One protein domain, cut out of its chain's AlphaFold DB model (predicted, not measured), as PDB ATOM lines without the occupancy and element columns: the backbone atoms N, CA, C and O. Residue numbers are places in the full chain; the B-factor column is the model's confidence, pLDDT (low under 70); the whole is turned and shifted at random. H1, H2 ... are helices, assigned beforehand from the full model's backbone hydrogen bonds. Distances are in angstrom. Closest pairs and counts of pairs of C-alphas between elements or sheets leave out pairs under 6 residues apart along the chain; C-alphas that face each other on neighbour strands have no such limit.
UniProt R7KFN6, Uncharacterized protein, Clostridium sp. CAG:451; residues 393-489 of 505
ATOM      1  N   ASP A 393      -5.058  57.419 -31.873       72.00
ATOM      2  CA  ASP A 393      -4.068  56.690 -32.677       72.00
ATOM      3  C   ASP A 393      -3.869  55.225 -32.232       72.00
ATOM      4  O   ASP A 393      -3.159  54.455 -32.883       72.00
ATOM      5  N   LEU A 394      -4.505  54.801 -31.132       74.31
ATOM      6  CA  LEU A 394      -4.443  53.426 -30.627       74.31
ATOM      7  C   LEU A 394      -5.554  52.531 -31.199       74.31
ATOM      8  O   LEU A 394      -5.470  51.303 -31.053       74.31
ATOM      9  N   LEU A 395      -6.570  53.102 -31.870       66.50
ATOM     10  CA  LEU A 395      -7.622  52.356 -32.572       66.50
ATOM     11  C   LEU A 395      -7.073  51.745 -33.865       66.50
ATOM     12  O   LEU A 395      -7.355  52.162 -34.983       66.50
ATOM     13  N   THR A 396      -6.252  50.720 -33.702       64.12
ATOM     14  CA  THR A 396      -5.712  49.967 -34.828       64.12
ATOM     15  C   THR A 396      -6.621  48.798 -35.175       64.12
ATOM     16  O   THR A 396      -7.267  48.191 -34.323       64.12
ATOM     17  N   SER A 397      -6.577  48.376 -36.428       51.91
ATOM     18  CA  SER A 397      -7.095  47.088 -36.899       51.91
ATOM     19  C   SER A 397      -6.795  45.868 -36.006       51.91
ATOM     20  O   SER A 397      -7.613  44.957 -35.931       51.91
ATOM     21  N   SER A 398      -5.660  45.830 -35.293       60.44
ATOM     22  CA  SER A 398      -5.349  44.753 -34.335       60.44
ATOM     23  C   SER A 398      -6.236  44.802 -33.087       60.44
ATOM     24  O   SER A 398      -6.624  43.758 -32.558       60.44
ATOM     25  N   VAL A 399      -6.575  46.010 -32.629       65.31
ATOM     26  CA  VAL A 399      -7.549  46.243 -31.551       65.31
ATOM     27  C   VAL A 399      -8.953  45.880 -32.036       65.31
ATOM     28  O   VAL A 399      -9.676  45.185 -31.323       65.31
ATOM     29  N   VAL A 400      -9.296  46.236 -33.279       56.88
ATOM     30  CA  VAL A 400     -10.576  45.874 -33.918       56.88
ATOM     31  C   VAL A 400     -10.715  44.353 -34.087       56.88
ATOM     32  O   VAL A 400     -11.738  43.783 -33.717       56.88
ATOM     33  N   ALA A 401      -9.673  43.657 -34.550       52.22
ATOM     34  CA  ALA A 401      -9.684  42.203 -34.757       52.22
ATOM     35  C   ALA A 401      -9.850  41.399 -33.455       52.22
ATOM     36  O   ALA A 401     -10.326  40.264 -33.472       52.22
ATOM     37  N   LYS A 402      -9.456  41.972 -32.310       59.44
ATOM     38  CA  LYS A 402      -9.613  41.370 -30.975       59.44
ATOM     39  C   LYS A 402     -10.745  42.002 -30.170       59.44
ATOM     40  O   LYS A 402     -10.795  41.790 -28.955       59.44
ATOM     41  N   SER A 403     -11.640  42.741 -30.827       57.34
ATOM     42  CA  SER A 403     -12.648  43.579 -30.185       57.34
ATOM     43  C   SER A 403     -13.339  42.858 -29.037       57.34
ATOM     44  O   SER A 403     -13.145  43.279 -27.909       57.34
ATOM     45  N   LYS A 404     -13.966  41.691 -29.252       59.19
ATOM     46  CA  LYS A 404     -14.655  40.898 -28.207       59.19
ATOM     47  C   LYS A 404     -13.888  40.772 -26.878       59.19
ATOM     48  O   LYS A 404     -14.487  40.882 -25.814       59.19
ATOM     49  N   GLN A 405     -12.569  40.563 -26.921       65.56
ATOM     50  CA  GLN A 405     -11.726  40.517 -25.718       65.56
ATOM     51  C   GLN A 405     -11.399  41.919 -25.186       65.56
ATOM     52  O   GLN A 405     -11.411  42.134 -23.974       65.56
ATOM     53  N   MET A 406     -11.116  42.865 -26.084       69.81
ATOM     54  CA  MET A 406     -10.799  44.261 -25.765       69.81
ATOM     55  C   MET A 406     -11.954  44.982 -25.071       69.81
ATOM     56  O   MET A 406     -11.705  45.744 -24.144       69.81
ATOM     57  N   ILE A 407     -13.202  44.668 -25.429       61.91
ATOM     58  CA  ILE A 407     -14.423  45.231 -24.831       61.91
ATOM     59  C   ILE A 407     -14.375  45.188 -23.300       61.91
ATOM     60  O   ILE A 407     -14.556  46.196 -22.626       61.91
ATOM     61  N   THR A 408     -14.055  44.016 -22.750       68.94
ATOM     62  CA  THR A 408     -14.017  43.795 -21.295       68.94
ATOM     63  C   THR A 408     -12.794  44.406 -20.611       68.94
ATOM     64  O   THR A 408     -12.757  44.514 -19.388       68.94
ATOM     65  N   ARG A 409     -11.766  44.781 -21.380       80.88
ATOM     66  CA  ARG A 409     -10.441  45.148 -20.862       80.88
ATOM     67  C   ARG A 409     -10.145  46.638 -20.985       80.88
ATOM     68  O   ARG A 409      -9.479  47.171 -20.105       80.88
ATOM     69  N   LEU A 410     -10.631  47.307 -22.033       82.38
ATOM     70  CA  LEU A 410     -10.317  48.708 -22.337       82.38
ATOM     71  C   LEU A 410     -10.641  49.676 -21.187       82.38
ATOM     72  O   LEU A 410      -9.749  50.446 -20.840       82.38
ATOM     73  N   PRO A 411     -11.815  49.614 -20.519       83.12
ATOM     74  CA  PRO A 411     -12.096  50.511 -19.396       83.12
ATOM     75  C   PRO A 411     -11.082  50.364 -18.256       83.12
ATOM     76  O   PRO A 411     -10.585  51.351 -17.725       83.12
ATOM     77  N   ALA A 412     -10.723  49.123 -17.917       84.50
ATOM     78  CA  ALA A 412      -9.731  48.832 -16.889       84.50
ATOM     79  C   ALA A 412      -8.325  49.299 -17.295       84.50
ATOM     80  O   ALA A 412      -7.588  49.815 -16.459       84.50
ATOM     81  N   LEU A 413      -7.955  49.136 -18.568       89.12
ATOM     82  CA  LEU A 413      -6.656  49.548 -19.102       89.12
ATOM     83  C   LEU A 413      -6.502  51.070 -19.139       89.12
ATOM     84  O   LEU A 413      -5.460  51.569 -18.723       89.12
ATOM     85  N   PHE A 414      -7.520  51.803 -19.595       87.94
ATOM     86  CA  PHE A 414      -7.479  53.266 -19.622       87.94
ATOM     87  C   PHE A 414      -7.528  53.856 -18.213       87.94
ATOM     88  O   PHE A 414      -6.658  54.656 -17.880       87.94
ATOM     89  N   LYS A 415      -8.424  53.375 -17.337       86.81
ATOM     90  CA  LYS A 415      -8.472  53.826 -15.934       86.81
ATOM     91  C   LYS A 415      -7.151  53.546 -15.202       86.81
ATOM     92  O   LYS A 415      -6.692  54.363 -14.412       86.81
ATOM     93  N   MET A 416      -6.491  52.425 -15.504       91.88
ATOM     94  CA  MET A 416      -5.144  52.114 -15.010       91.88
ATOM     95  C   MET A 416      -4.082  53.054 -15.565       91.88
ATOM     96  O   MET A 416      -3.245  53.532 -14.803       91.88
ATOM     97  N   ALA A 417      -4.113  53.339 -16.863       90.06
ATOM     98  CA  ALA A 417      -3.169  54.262 -17.468       90.06
ATOM     99  C   ALA A 417      -3.280  55.670 -16.863       90.06
ATOM    100  O   ALA A 417      -2.257  56.264 -16.533       90.06
ATOM    101  N   GLU A 418      -4.503  56.157 -16.645       90.19
ATOM    102  CA  GLU A 418      -4.772  57.441 -15.989       90.19
ATOM    103  C   GLU A 418      -4.330  57.432 -14.518       90.19
ATOM    104  O   GLU A 418      -3.659  58.359 -14.065       90.19
ATOM    105  N   TYR A 419      -4.638  56.361 -13.778       91.94
ATOM    106  CA  TYR A 419      -4.248  56.208 -12.372       91.94
ATOM    107  C   TYR A 419      -2.726  56.304 -12.179       91.94
ATOM    108  O   TYR A 419      -2.248  57.001 -11.283       91.94
ATOM    109  N   TYR A 420      -1.960  55.652 -13.058       92.19
ATOM    110  CA  TYR A 420      -0.495  55.678 -13.029       92.19
ATOM    111  C   TYR A 420       0.128  56.805 -13.870       92.19
ATOM    112  O   TYR A 420       1.353  56.879 -13.954       92.19
ATOM    113  N   LYS A 421      -0.686  57.697 -14.455       92.50
ATOM    114  CA  LYS A 421      -0.251  58.846 -15.273       92.50
ATOM    115  C   LYS A 421       0.635  58.466 -16.468       92.50
ATOM    116  O   LYS A 421       1.611  59.148 -16.776       92.50
ATOM    117  N   ILE A 422       0.309  57.358 -17.130       92.62
ATOM    118  CA  ILE A 422       0.984  56.865 -18.346       92.62
ATOM    119  C   ILE A 422       0.093  56.948 -19.595       92.62
ATOM    120  O   ILE A 422       0.482  56.501 -20.673       92.62
ATOM    121  N   ASP A 423      -1.107  57.507 -19.459       88.31
ATOM    122  CA  ASP A 423      -2.143  57.604 -20.487       88.31
ATOM    123  C   ASP A 423      -1.709  58.367 -21.750       88.31
ATOM    124  O   ASP A 423      -2.165  58.026 -22.839       88.31
ATOM    125  N   GLY A 424      -0.771  59.314 -21.640       86.94
ATOM    126  CA  GLY A 424      -0.187  60.020 -22.790       86.94
ATOM    127  C   GLY A 424       0.889  59.246 -23.568       86.94
ATOM    128  O   GLY A 424       1.360  59.729 -24.592       86.94
ATOM    129  N   TYR A 425       1.294  58.061 -23.098       88.56
ATOM    130  CA  TYR A 425       2.419  57.287 -23.656       88.56
ATOM    131  C   TYR A 425       2.010  55.892 -24.138       88.56
ATOM    132  O   TYR A 425       2.865  55.044 -24.428       88.56
ATOM    133  N   LEU A 426       0.705  55.625 -24.185       89.06
ATOM    134  CA  LEU A 426       0.179  54.328 -24.575       89.06
ATOM    135  C   LEU A 426       0.542  53.990 -26.023       89.06
ATOM    136  O   LEU A 426       0.755  54.846 -26.876       89.06
ATOM    137  N   ASN A 427       0.606  52.694 -26.300       86.06
ATOM    138  CA  ASN A 427       0.756  52.163 -27.646       86.06
ATOM    139  C   ASN A 427      -0.177  50.964 -27.821       86.06
ATOM    140  O   ASN A 427      -0.659  50.382 -26.847       86.06
ATOM    141  N   THR A 428      -0.406  50.557 -29.066       81.25
ATOM    142  CA  THR A 428      -1.273  49.418 -29.393       81.25
ATOM    143  C   THR A 428      -0.889  48.156 -28.629       81.25
ATOM    144  O   THR A 428      -1.760  47.416 -28.178       81.25
ATOM    145  N   SER A 429       0.409  47.900 -28.434       83.50
ATOM    146  CA  SER A 429       0.863  46.712 -27.715       83.50
ATOM    147  C   SER A 429       0.393  46.699 -26.262       83.50
ATOM    148  O   SER A 429       0.040  45.629 -25.781       83.50
ATOM    149  N   PHE A 430       0.308  47.848 -25.586       88.94
ATOM    150  CA  PHE A 430      -0.270  47.939 -24.241       88.94
ATOM    151  C   PHE A 430      -1.719  47.438 -24.210       88.94
ATOM    152  O   PHE A 430      -2.074  46.646 -23.338       88.94
ATOM    153  N   LEU A 431      -2.529  47.825 -25.205       86.00
ATOM    154  CA  LEU A 431      -3.927  47.396 -25.320       86.00
ATOM    155  C   LEU A 431      -4.064  45.904 -25.639       86.00
ATOM    156  O   LEU A 431      -5.015  45.260 -25.206       86.00
ATOM    157  N   LEU A 432      -3.106  45.331 -26.373       83.25
ATOM    158  CA  LEU A 432      -3.145  43.925 -26.781       83.25
ATOM    159  C   LEU A 432      -2.915  42.928 -25.628       83.25
ATOM    160  O   LEU A 432      -3.279  41.755 -25.768       83.25
ATOM    161  N   PHE A 433      -2.345  43.365 -24.500       88.06
ATOM    162  CA  PHE A 433      -2.132  42.532 -23.310       88.06
ATOM    163  C   PHE A 433      -3.222  42.734 -22.245       88.06
ATOM    164  O   PHE A 433      -4.002  43.682 -22.280       88.06
ATOM    165  N   SER A 434      -3.351  41.778 -21.318       89.06
ATOM    166  CA  SER A 434      -4.429  41.797 -20.320       89.06
ATOM    167  C   SER A 434      -4.209  42.869 -19.238       89.06
ATOM    168  O   SER A 434      -3.058  43.164 -18.906       89.06
ATOM    169  N   PRO A 435      -5.287  43.394 -18.614       91.38
ATOM    170  CA  PRO A 435      -5.179  44.296 -17.465       91.38
ATOM    171  C   PRO A 435      -4.286  43.731 -16.359       91.38
ATOM    172  O   PRO A 435      -3.389  44.419 -15.895       91.38
ATOM    173  N   SER A 436      -4.447  42.452 -16.007       91.88
ATOM    174  CA  SER A 436      -3.629  41.791 -14.985       91.88
ATOM    175  C   SER A 436      -2.138  41.780 -15.325       91.88
ATOM    176  O   SER A 436      -1.309  42.006 -14.450       91.88
ATOM    177  N   GLN A 437      -1.784  41.550 -16.592       93.69
ATOM    178  CA  GLN A 437      -0.390  41.585 -17.026       93.69
ATOM    179  C   GLN A 437       0.185  43.005 -16.942       93.69
ATOM    180  O   GLN A 437       1.278  43.188 -16.409       93.69
ATOM    181  N   ASN A 438      -0.543  44.006 -17.448       95.00
ATOM    182  CA  ASN A 438      -0.096  45.400 -17.393       95.00
ATOM    183  C   ASN A 438       0.019  45.897 -15.944       95.00
ATOM    184  O   ASN A 438       1.026  46.504 -15.592       95.00
ATOM    185  N   PHE A 439      -0.941  45.555 -15.083       95.12
ATOM    186  CA  PHE A 439      -0.919  45.876 -13.657       95.12
ATOM    187  C   PHE A 439       0.290  45.267 -12.940       95.12
ATOM    188  O   PHE A 439       0.984  45.954 -12.191       95.12
ATOM    189  N   ALA A 440       0.578  43.990 -13.196       95.25
ATOM    190  CA  ALA A 440       1.730  43.315 -12.613       95.25
ATOM    191  C   ALA A 440       3.057  43.946 -13.059       95.25
ATOM    192  O   ALA A 440       3.952  44.128 -12.236       95.25
ATOM    193  N   LEU A 441       3.177  44.326 -14.337       95.56
ATOM    194  CA  LEU A 441       4.360  45.027 -14.841       95.56
ATOM    195  C   LEU A 441       4.527  46.404 -14.197       95.56
ATOM    196  O   LEU A 441       5.626  46.722 -13.756       95.56
ATOM    197  N   ILE A 442       3.458  47.198 -14.099       95.38
ATOM    198  CA  ILE A 442       3.510  48.529 -13.479       95.38
ATOM    199  C   ILE A 442       4.003  48.434 -12.029       95.38
ATOM    200  O   ILE A 442       4.945  49.129 -11.651       95.38
ATOM    201  N   ASN A 443       3.412  47.545 -11.227       93.88
ATOM    202  CA  ASN A 443       3.784  47.415  -9.817       93.88
ATOM    203  C   ASN A 443       5.177  46.807  -9.629       93.88
ATOM    204  O   ASN A 443       5.923  47.260  -8.767       93.88
ATOM    205  N   TYR A 444       5.571  45.849 -10.473       95.50
ATOM    206  CA  TYR A 444       6.942  45.346 -10.482       95.50
ATOM    207  C   TYR A 444       7.955  46.469 -10.744       95.50
ATOM    208  O   TYR A 444       8.954  46.572 -10.035       95.50
ATOM    209  N   LEU A 445       7.708  47.318 -11.747       94.31
ATOM    210  CA  LEU A 445       8.602  48.432 -12.061       94.31
ATOM    211  C   LEU A 445       8.665  49.436 -10.899       94.31
ATOM    212  O   LEU A 445       9.763  49.799 -10.481       94.31
ATOM    213  N   ASN A 446       7.516  49.796 -10.318       93.00
ATOM    214  CA  ASN A 446       7.440  50.707  -9.173       93.00
ATOM    215  C   ASN A 446       8.199  50.176  -7.943       93.00
ATOM    216  O   ASN A 446       9.010  50.907  -7.374       93.00
ATOM    217  N   ASP A 447       8.004  48.908  -7.566       93.00
ATOM    218  CA  ASP A 447       8.678  48.288  -6.412       93.00
ATOM    219  C   ASP A 447      10.204  48.236  -6.584       93.00
ATOM    220  O   ASP A 447      10.954  48.299  -5.608       93.00
ATOM    221  N   ASN A 448      10.672  48.146  -7.832       92.88
ATOM    222  CA  ASN A 448      12.094  48.131  -8.172       92.88
ATOM    223  C   ASN A 448      12.655  49.523  -8.517       92.88
ATOM    224  O   ASN A 448      13.811  49.626  -8.923       92.88
ATOM    225  N   ASN A 449      11.872  50.594  -8.341       93.00
ATOM    226  CA  ASN A 449      12.232  51.972  -8.704       93.00
ATOM    227  C   ASN A 449      12.654  52.137 -10.180       93.00
ATOM    228  O   ASN A 449      13.505  52.967 -10.501       93.00
ATOM    229  N   ILE A 450      12.067  51.347 -11.082       92.12
ATOM    230  CA  ILE A 450      12.282  51.442 -12.529       92.12
ATOM    231  C   ILE A 450      11.196  52.357 -13.113       92.12
ATOM    232  O   ILE A 450      10.014  52.158 -12.822       92.12
ATOM    233  N   PRO A 451      11.546  53.356 -13.940       92.00
ATOM    234  CA  PRO A 451      10.562  54.281 -14.482       92.00
ATOM    235  C   PRO A 451       9.611  53.594 -15.475       92.00
ATOM    236  O   PRO A 451      10.020  52.812 -16.338       92.00
ATOM    237  N   LEU A 452       8.323  53.939 -15.384       92.00
ATOM    238  CA  LEU A 452       7.296  53.483 -16.330       92.00
ATOM    239  C   LEU A 452       7.467  54.107 -17.726       92.00
ATOM    240  O   LEU A 452       7.026  53.520 -18.713       92.00
ATOM    241  N   ILE A 453       8.120  55.271 -17.805       92.75
ATOM    242  CA  ILE A 453       8.367  56.041 -19.029       92.75
ATOM    243  C   ILE A 453       9.880  56.234 -19.194       92.75
ATOM    244  O   ILE A 453      10.557  56.705 -18.286       92.75
ATOM    245  N   GLU A 454      10.411  55.885 -20.364       88.94
ATOM    246  CA  GLU A 454      11.814  56.048 -20.751       88.94
ATOM    247  C   GLU A 454      11.897  56.710 -22.135       88.94
ATOM    248  O   GLU A 454      11.392  56.162 -23.115       88.94
ATOM    249  N   ASN A 455      12.595  57.847 -22.247       86.81
ATOM    250  CA  ASN A 455      12.761  58.602 -23.503       86.81
ATOM    251  C   ASN A 455      11.419  58.946 -24.180       86.81
ATOM    252  O   ASN A 455      11.212  58.611 -25.349       86.81
ATOM    253  N   ASP A 456      10.498  59.546 -23.419       86.25
ATOM    254  CA  ASP A 456       9.142  59.908 -23.863       86.25
ATOM    255  C   ASP A 456       8.330  58.743 -24.445       86.25
ATOM    256  O   ASP A 456       7.456  58.918 -25.295       86.25
ATOM    257  N   LYS A 457       8.623  57.515 -24.007       87.44
ATOM    258  CA  LYS A 457       7.904  56.306 -24.411       87.44
ATOM    259  C   LYS A 457       7.669  55.403 -23.219       87.44
ATOM    260  O   LYS A 457       8.466  55.359 -22.287       87.44
ATOM    261  N   LEU A 458       6.596  54.625 -23.284       91.38
ATOM    262  CA  LEU A 458       6.343  53.578 -22.305       91.38
ATOM    263  C   LEU A 458       7.516  52.580 -22.263       91.38
ATOM    264  O   LEU A 458       8.083  52.236 -23.307       91.38
ATOM    265  N   ASN A 459       7.878  52.122 -21.061       92.44
ATOM    266  CA  ASN A 459       9.019  51.234 -20.843       92.44
ATOM    267  C   ASN A 459       8.987  50.021 -21.797       92.44
ATOM    268  O   ASN A 459       7.942  49.419 -22.055       92.44
ATOM    269  N   LYS A 460      10.151  49.618 -22.315       90.00
ATOM    270  CA  LYS A 460      10.280  48.573 -23.349       90.00
ATOM    271  C   LYS A 460       9.781  47.189 -22.923       90.00
ATOM    272  O   LYS A 460       9.654  46.318 -23.788       90.00
ATOM    273  N   VAL A 461       9.559  46.960 -21.629       91.25
ATOM    274  CA  VAL A 461       8.954  45.717 -21.123       91.25
ATOM    275  C   VAL A 461       7.466  45.619 -21.466       91.25
ATOM    276  O   VAL A 461       6.955  44.515 -21.670       91.25
ATOM    277  N   PHE A 462       6.773  46.753 -21.601       89.31
ATOM    278  CA  PHE A 462       5.386  46.765 -22.044       89.31
ATOM    279  C   PHE A 462       5.295  46.283 -23.495       89.31
ATOM    280  O   PHE A 462       6.153  46.563 -24.335       89.31
ATOM    281  N   GLY A 463       4.263  45.495 -23.792       84.38
ATOM    282  CA  GLY A 463       4.086  44.918 -25.123       84.38
ATOM    283  C   GLY A 463       4.940  43.676 -25.424       84.38
ATOM    284  O   GLY A 463       4.915  43.182 -26.552       84.38
ATOM    285  N   LYS A 464       5.711  43.150 -24.460       90.31
ATOM    286  CA  LYS A 464       6.505  41.923 -24.645       90.31
ATOM    287  C   LYS A 464       5.736  40.676 -24.226       90.31
ATOM    288  O   LYS A 464       5.021  40.655 -23.229       90.31
ATOM    289  N   GLN A 465       5.928  39.601 -24.988       88.56
ATOM    290  CA  GLN A 465       5.382  38.291 -24.645       88.56
ATOM    291  C   GLN A 465       6.072  37.707 -23.395       88.56
ATOM    292  O   GLN A 465       7.268  37.954 -23.197       88.56
ATOM    293  N   PRO A 466       5.379  36.863 -22.603       90.31
ATOM    294  CA  PRO A 466       5.919  36.257 -21.383       90.31
ATOM    295  C   PRO A 466       7.301  35.605 -21.534       90.31
ATOM    296  O   PRO A 466       8.181  35.815 -20.702       90.31
ATOM    297  N   GLY A 467       7.535  34.862 -22.622       91.00
ATOM    298  CA  GLY A 467       8.830  34.215 -22.868       91.00
ATOM    299  C   GLY A 467       9.981  35.209 -23.066       91.00
ATOM    300  O   GLY A 467      11.098  34.972 -22.607       91.00
ATOM    301  N   VAL A 468       9.705  36.355 -23.698       92.19
ATOM    302  CA  VAL A 468      10.697  37.419 -23.916       92.19
ATOM    303  C   VAL A 468      11.005  38.146 -22.608       92.19
ATOM    304  O   VAL A 468      12.173  38.413 -22.331       92.19
ATOM    305  N   LEU A 469       9.981  38.424 -21.793       92.31
ATOM    306  CA  LEU A 469      10.135  39.037 -20.469       92.31
ATOM    307  C   LEU A 469      11.054  38.203 -19.571       92.31
ATOM    308  O   LEU A 469      12.031  38.730 -19.038       92.31
ATOM    309  N   LYS A 470      10.819  36.888 -19.506       93.19
ATOM    310  CA  LYS A 470      11.634  35.975 -18.699       93.19
ATOM    311  C   LYS A 470      13.078  35.888 -19.197       93.19
ATOM    312  O   LYS A 470      14.006  36.032 -18.410       93.19
ATOM    313  N   LYS A 471      13.283  35.702 -20.506       93.94
ATOM    314  CA  LYS A 471      14.622  35.485 -21.083       93.94
ATOM    315  C   LYS A 471      15.495  36.744 -21.100       93.94
ATOM    316  O   LYS A 471      16.696  36.644 -20.890       93.94
ATOM    317  N   LYS A 472      14.914  37.905 -21.419       93.44
ATOM    318  CA  LYS A 472      15.674  39.141 -21.675       93.44
ATOM    319  C   LYS A 472      15.683  40.108 -20.495       93.44
ATOM    320  O   LYS A 472      16.640  40.858 -20.351       93.44
ATOM    321  N   TYR A 473      14.628  40.102 -19.685       89.81
ATOM    322  CA  TYR A 473      14.448  41.059 -18.593       89.81
ATOM    323  C   TYR A 473      14.424  40.386 -17.216       89.81
ATOM    324  O   TYR A 473      14.354  41.081 -16.211       89.81
ATOM    325  N   GLY A 474      14.477  39.048 -17.156       92.00
ATOM    326  CA  GLY A 474      14.409  38.300 -15.899       92.00
ATOM    327  C   GLY A 474      13.049  38.383 -15.200       92.00
ATOM    328  O   GLY A 474      12.946  38.020 -14.035       92.00
ATOM    329  N   ILE A 475      12.004  38.856 -15.889       94.12
ATOM    330  CA  ILE A 475      10.673  39.059 -15.304       94.12
ATOM    331  C   ILE A 475       9.813  37.832 -15.606       94.12
ATOM    332  O   ILE A 475       9.359  37.652 -16.741       94.12
ATOM    333  N   ASP A 476       9.550  36.998 -14.597       94.50
ATOM    334  CA  ASP A 476       8.520  35.963 -14.707       94.50
ATOM    335  C   ASP A 476       7.136  36.576 -14.481       94.50
ATOM    336  O   ASP A 476       6.646  36.722 -13.360       94.50
ATOM    337  N   ILE A 477       6.498  36.971 -15.579       93.44
ATOM    338  CA  ILE A 477       5.220  37.677 -15.527       93.44
ATOM    339  C   ILE A 477       4.085  36.844 -14.917       93.44
ATOM    340  O   ILE A 477       3.161  37.421 -14.351       93.44
ATOM    341  N   LYS A 478       4.146  35.504 -14.978       92.50
ATOM    342  CA  LYS A 478       3.124  34.656 -14.346       92.50
ATOM    343  C   LYS A 478       3.225  34.737 -12.824       92.50
ATOM    344  O   LYS A 478       2.201  34.872 -12.164       92.50
ATOM    345  N   GLU A 479       4.444  34.725 -12.285       93.62
ATOM    346  CA  GLU A 479       4.683  34.935 -10.852       93.62
ATOM    347  C   GLU A 479       4.282  36.349 -10.421       93.62
ATOM    348  O   GLU A 479       3.610  36.518  -9.403       93.62
ATOM    349  N   GLN A 480       4.610  37.370 -11.223       93.69
ATOM    350  CA  GLN A 480       4.222  38.747 -10.901       93.69
ATOM    351  C   GLN A 480       2.699  38.943 -10.911       93.69
ATOM    352  O   GLN A 480       2.182  39.659 -10.063       93.69
ATOM    353  N   MET A 481       1.961  38.284 -11.808       92.31
ATOM    354  CA  MET A 481       0.491  38.333 -11.821       92.31
ATOM    355  C   MET A 481      -0.154  37.632 -10.615       92.31
ATOM    356  O   MET A 481      -1.260  38.003 -10.232       92.31
ATOM    357  N   LEU A 482       0.516  36.643 -10.010       91.75
ATOM    358  CA  LEU A 482       0.078  36.043  -8.743       91.75
ATOM    359  C   LEU A 482       0.371  36.965  -7.551       91.75
ATOM    360  O   LEU A 482      -0.434  37.047  -6.625       91.75
ATOM    361  N   LYS A 483       1.515  37.664  -7.580       92.31
ATOM    362  CA  LYS A 483       1.920  38.630  -6.546       92.31
ATOM    363  C   LYS A 483       1.038  39.886  -6.560       92.31
ATOM    364  O   LYS A 483       0.598  40.334  -5.504       92.31
ATOM    365  N   TYR A 484       0.777  40.441  -7.741       91.50
ATOM    366  CA  TYR A 484      -0.030  41.646  -7.959       91.50
ATOM    367  C   TYR A 484      -1.382  41.273  -8.575       91.50
ATOM    368  O   TYR A 484      -1.606  41.386  -9.783       91.50
ATOM    369  N   ASP A 485      -2.288  40.800  -7.725       88.00
ATOM    370  CA  ASP A 485      -3.607  40.321  -8.126       88.00
ATOM    371  C   ASP A 485      -4.550  41.484  -8.472       88.00
ATOM    372  O   ASP A 485      -5.144  42.119  -7.600       88.00
ATOM    373  N   PHE A 486      -4.712  41.740  -9.773       88.25
ATOM    374  CA  PHE A 486      -5.584  42.804 -10.276       88.25
ATOM    375  C   PHE A 486      -7.057  42.625  -9.873       88.25
ATOM    376  O   PHE A 486      -7.777  43.612  -9.776       88.25
ATOM    377  N   SER A 487      -7.521  41.398  -9.598       84.56
ATOM    378  CA  SER A 487      -8.921  41.174  -9.199       84.56
ATOM    379  C   SER A 487      -9.257  41.736  -7.814       84.56
ATOM    380  O   SER A 487     -10.424  41.978  -7.516       84.56
ATOM    381  N   LYS A 488      -8.233  41.967  -6.984       84.56
ATOM    382  CA  LYS A 488      -8.349  42.546  -5.639       84.56
ATOM    383  C   LYS A 488      -8.105  44.054  -5.614       84.56
ATOM    384  O   LYS A 488      -8.170  44.655  -4.549       84.56
ATOM    385  N   PHE A 489      -7.781  44.654  -6.757       82.00
ATOM    386  CA  PHE A 489      -7.449  46.067  -6.855       82.00
ATOM    387  C   PHE A 489      -8.696  46.905  -7.160       82.00
ATOM    388  O   PHE A 489      -9.449  46.602  -8.086       82.00
TER     389      PHE A 489
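This is residues 393 to 489 of the 505 residues of an uncharacterized protein of Clostridium sp. CAG:451 (UniProt R7KFN6). Seven short helices form a rounded cluster, with H5, the longest, near the middle and crossed at about a right angle by H7. H3 runs nearly parallel to H5 near its first residues, H6 makes a corner with H7, and the small helices H1 and H2 lie at one end of the cluster, with H4 between H1 and the middle. Between H5 and H6 the backbone makes a long looped excursion, residues 448 to 465, with one short antiparallel pairing in it. The printed part has 97 residues with seven named helices, H1 to H7 in chain order, and no named strand; the class is all helix. It is compact, with a radius of gyration of the C-alphas of 12.8 A and spans of 33 by 29 by 26 A.

H1 is residues 397 to 401, beginning with C-alpha 397 at (-7.095, 47.088, -36.899). H2 is residues 403 to 407, and H3 is residues 410 to 419, 13.9 A from first to last C-alpha. H4 is residues 428 to 432. H5 is residues 435 to 447, 18.2 A long, with C-alpha 435 at (-5.179, 44.296, -17.465). H6 is residues 466 to 473, 10.2 A long. H7 is residues 477 to 483, 9.6 A long, ending with C-alpha 483 at (1.920, 38.630, -6.546).

H1 touches H4, the closest C-alphas being those of Val 399 and Leu 432, 6.9 A apart. H2 is close to H1 but not clearly touching it, with the C-alphas of Val 399 and Met 406 6.9 A apart. H2 and H3 meet only through their link. H3 touches H5, which takes part with residues 435 to 439 alone; the closest C-alphas, of Leu 413 and Pro 435, are 5.7 A apart. These two run the same way at a shallow tilt of 17 degrees. H4 is close to H5 but not clearly touching it, with the C-alphas of Phe 430 and Asn 438 7.3 A apart. H5 touches H7, about perpendicular at 77 degrees, with the C-alphas of Ala 440 and Met 481 closest at 5.2 A. H6 touches H7, about perpendicular at 86 degrees, with the C-alphas of Pro 466 and Ile 477 closest at 6.1 A. H5 and H6 are apart. In each of the seven helices every O i to N i+4 pair is within hydrogen-bond range.

The C-alphas farthest apart are those of Ala 401 and Asn 449, at 35.4 A. The printed part has no cut. The link from H5 to H6, 18 residues, is long; in it residues 453 to 454 pair with residues 457 to 458. The mean pLDDT of the printed part is 85.7, and residues 395 to 408 are under 70.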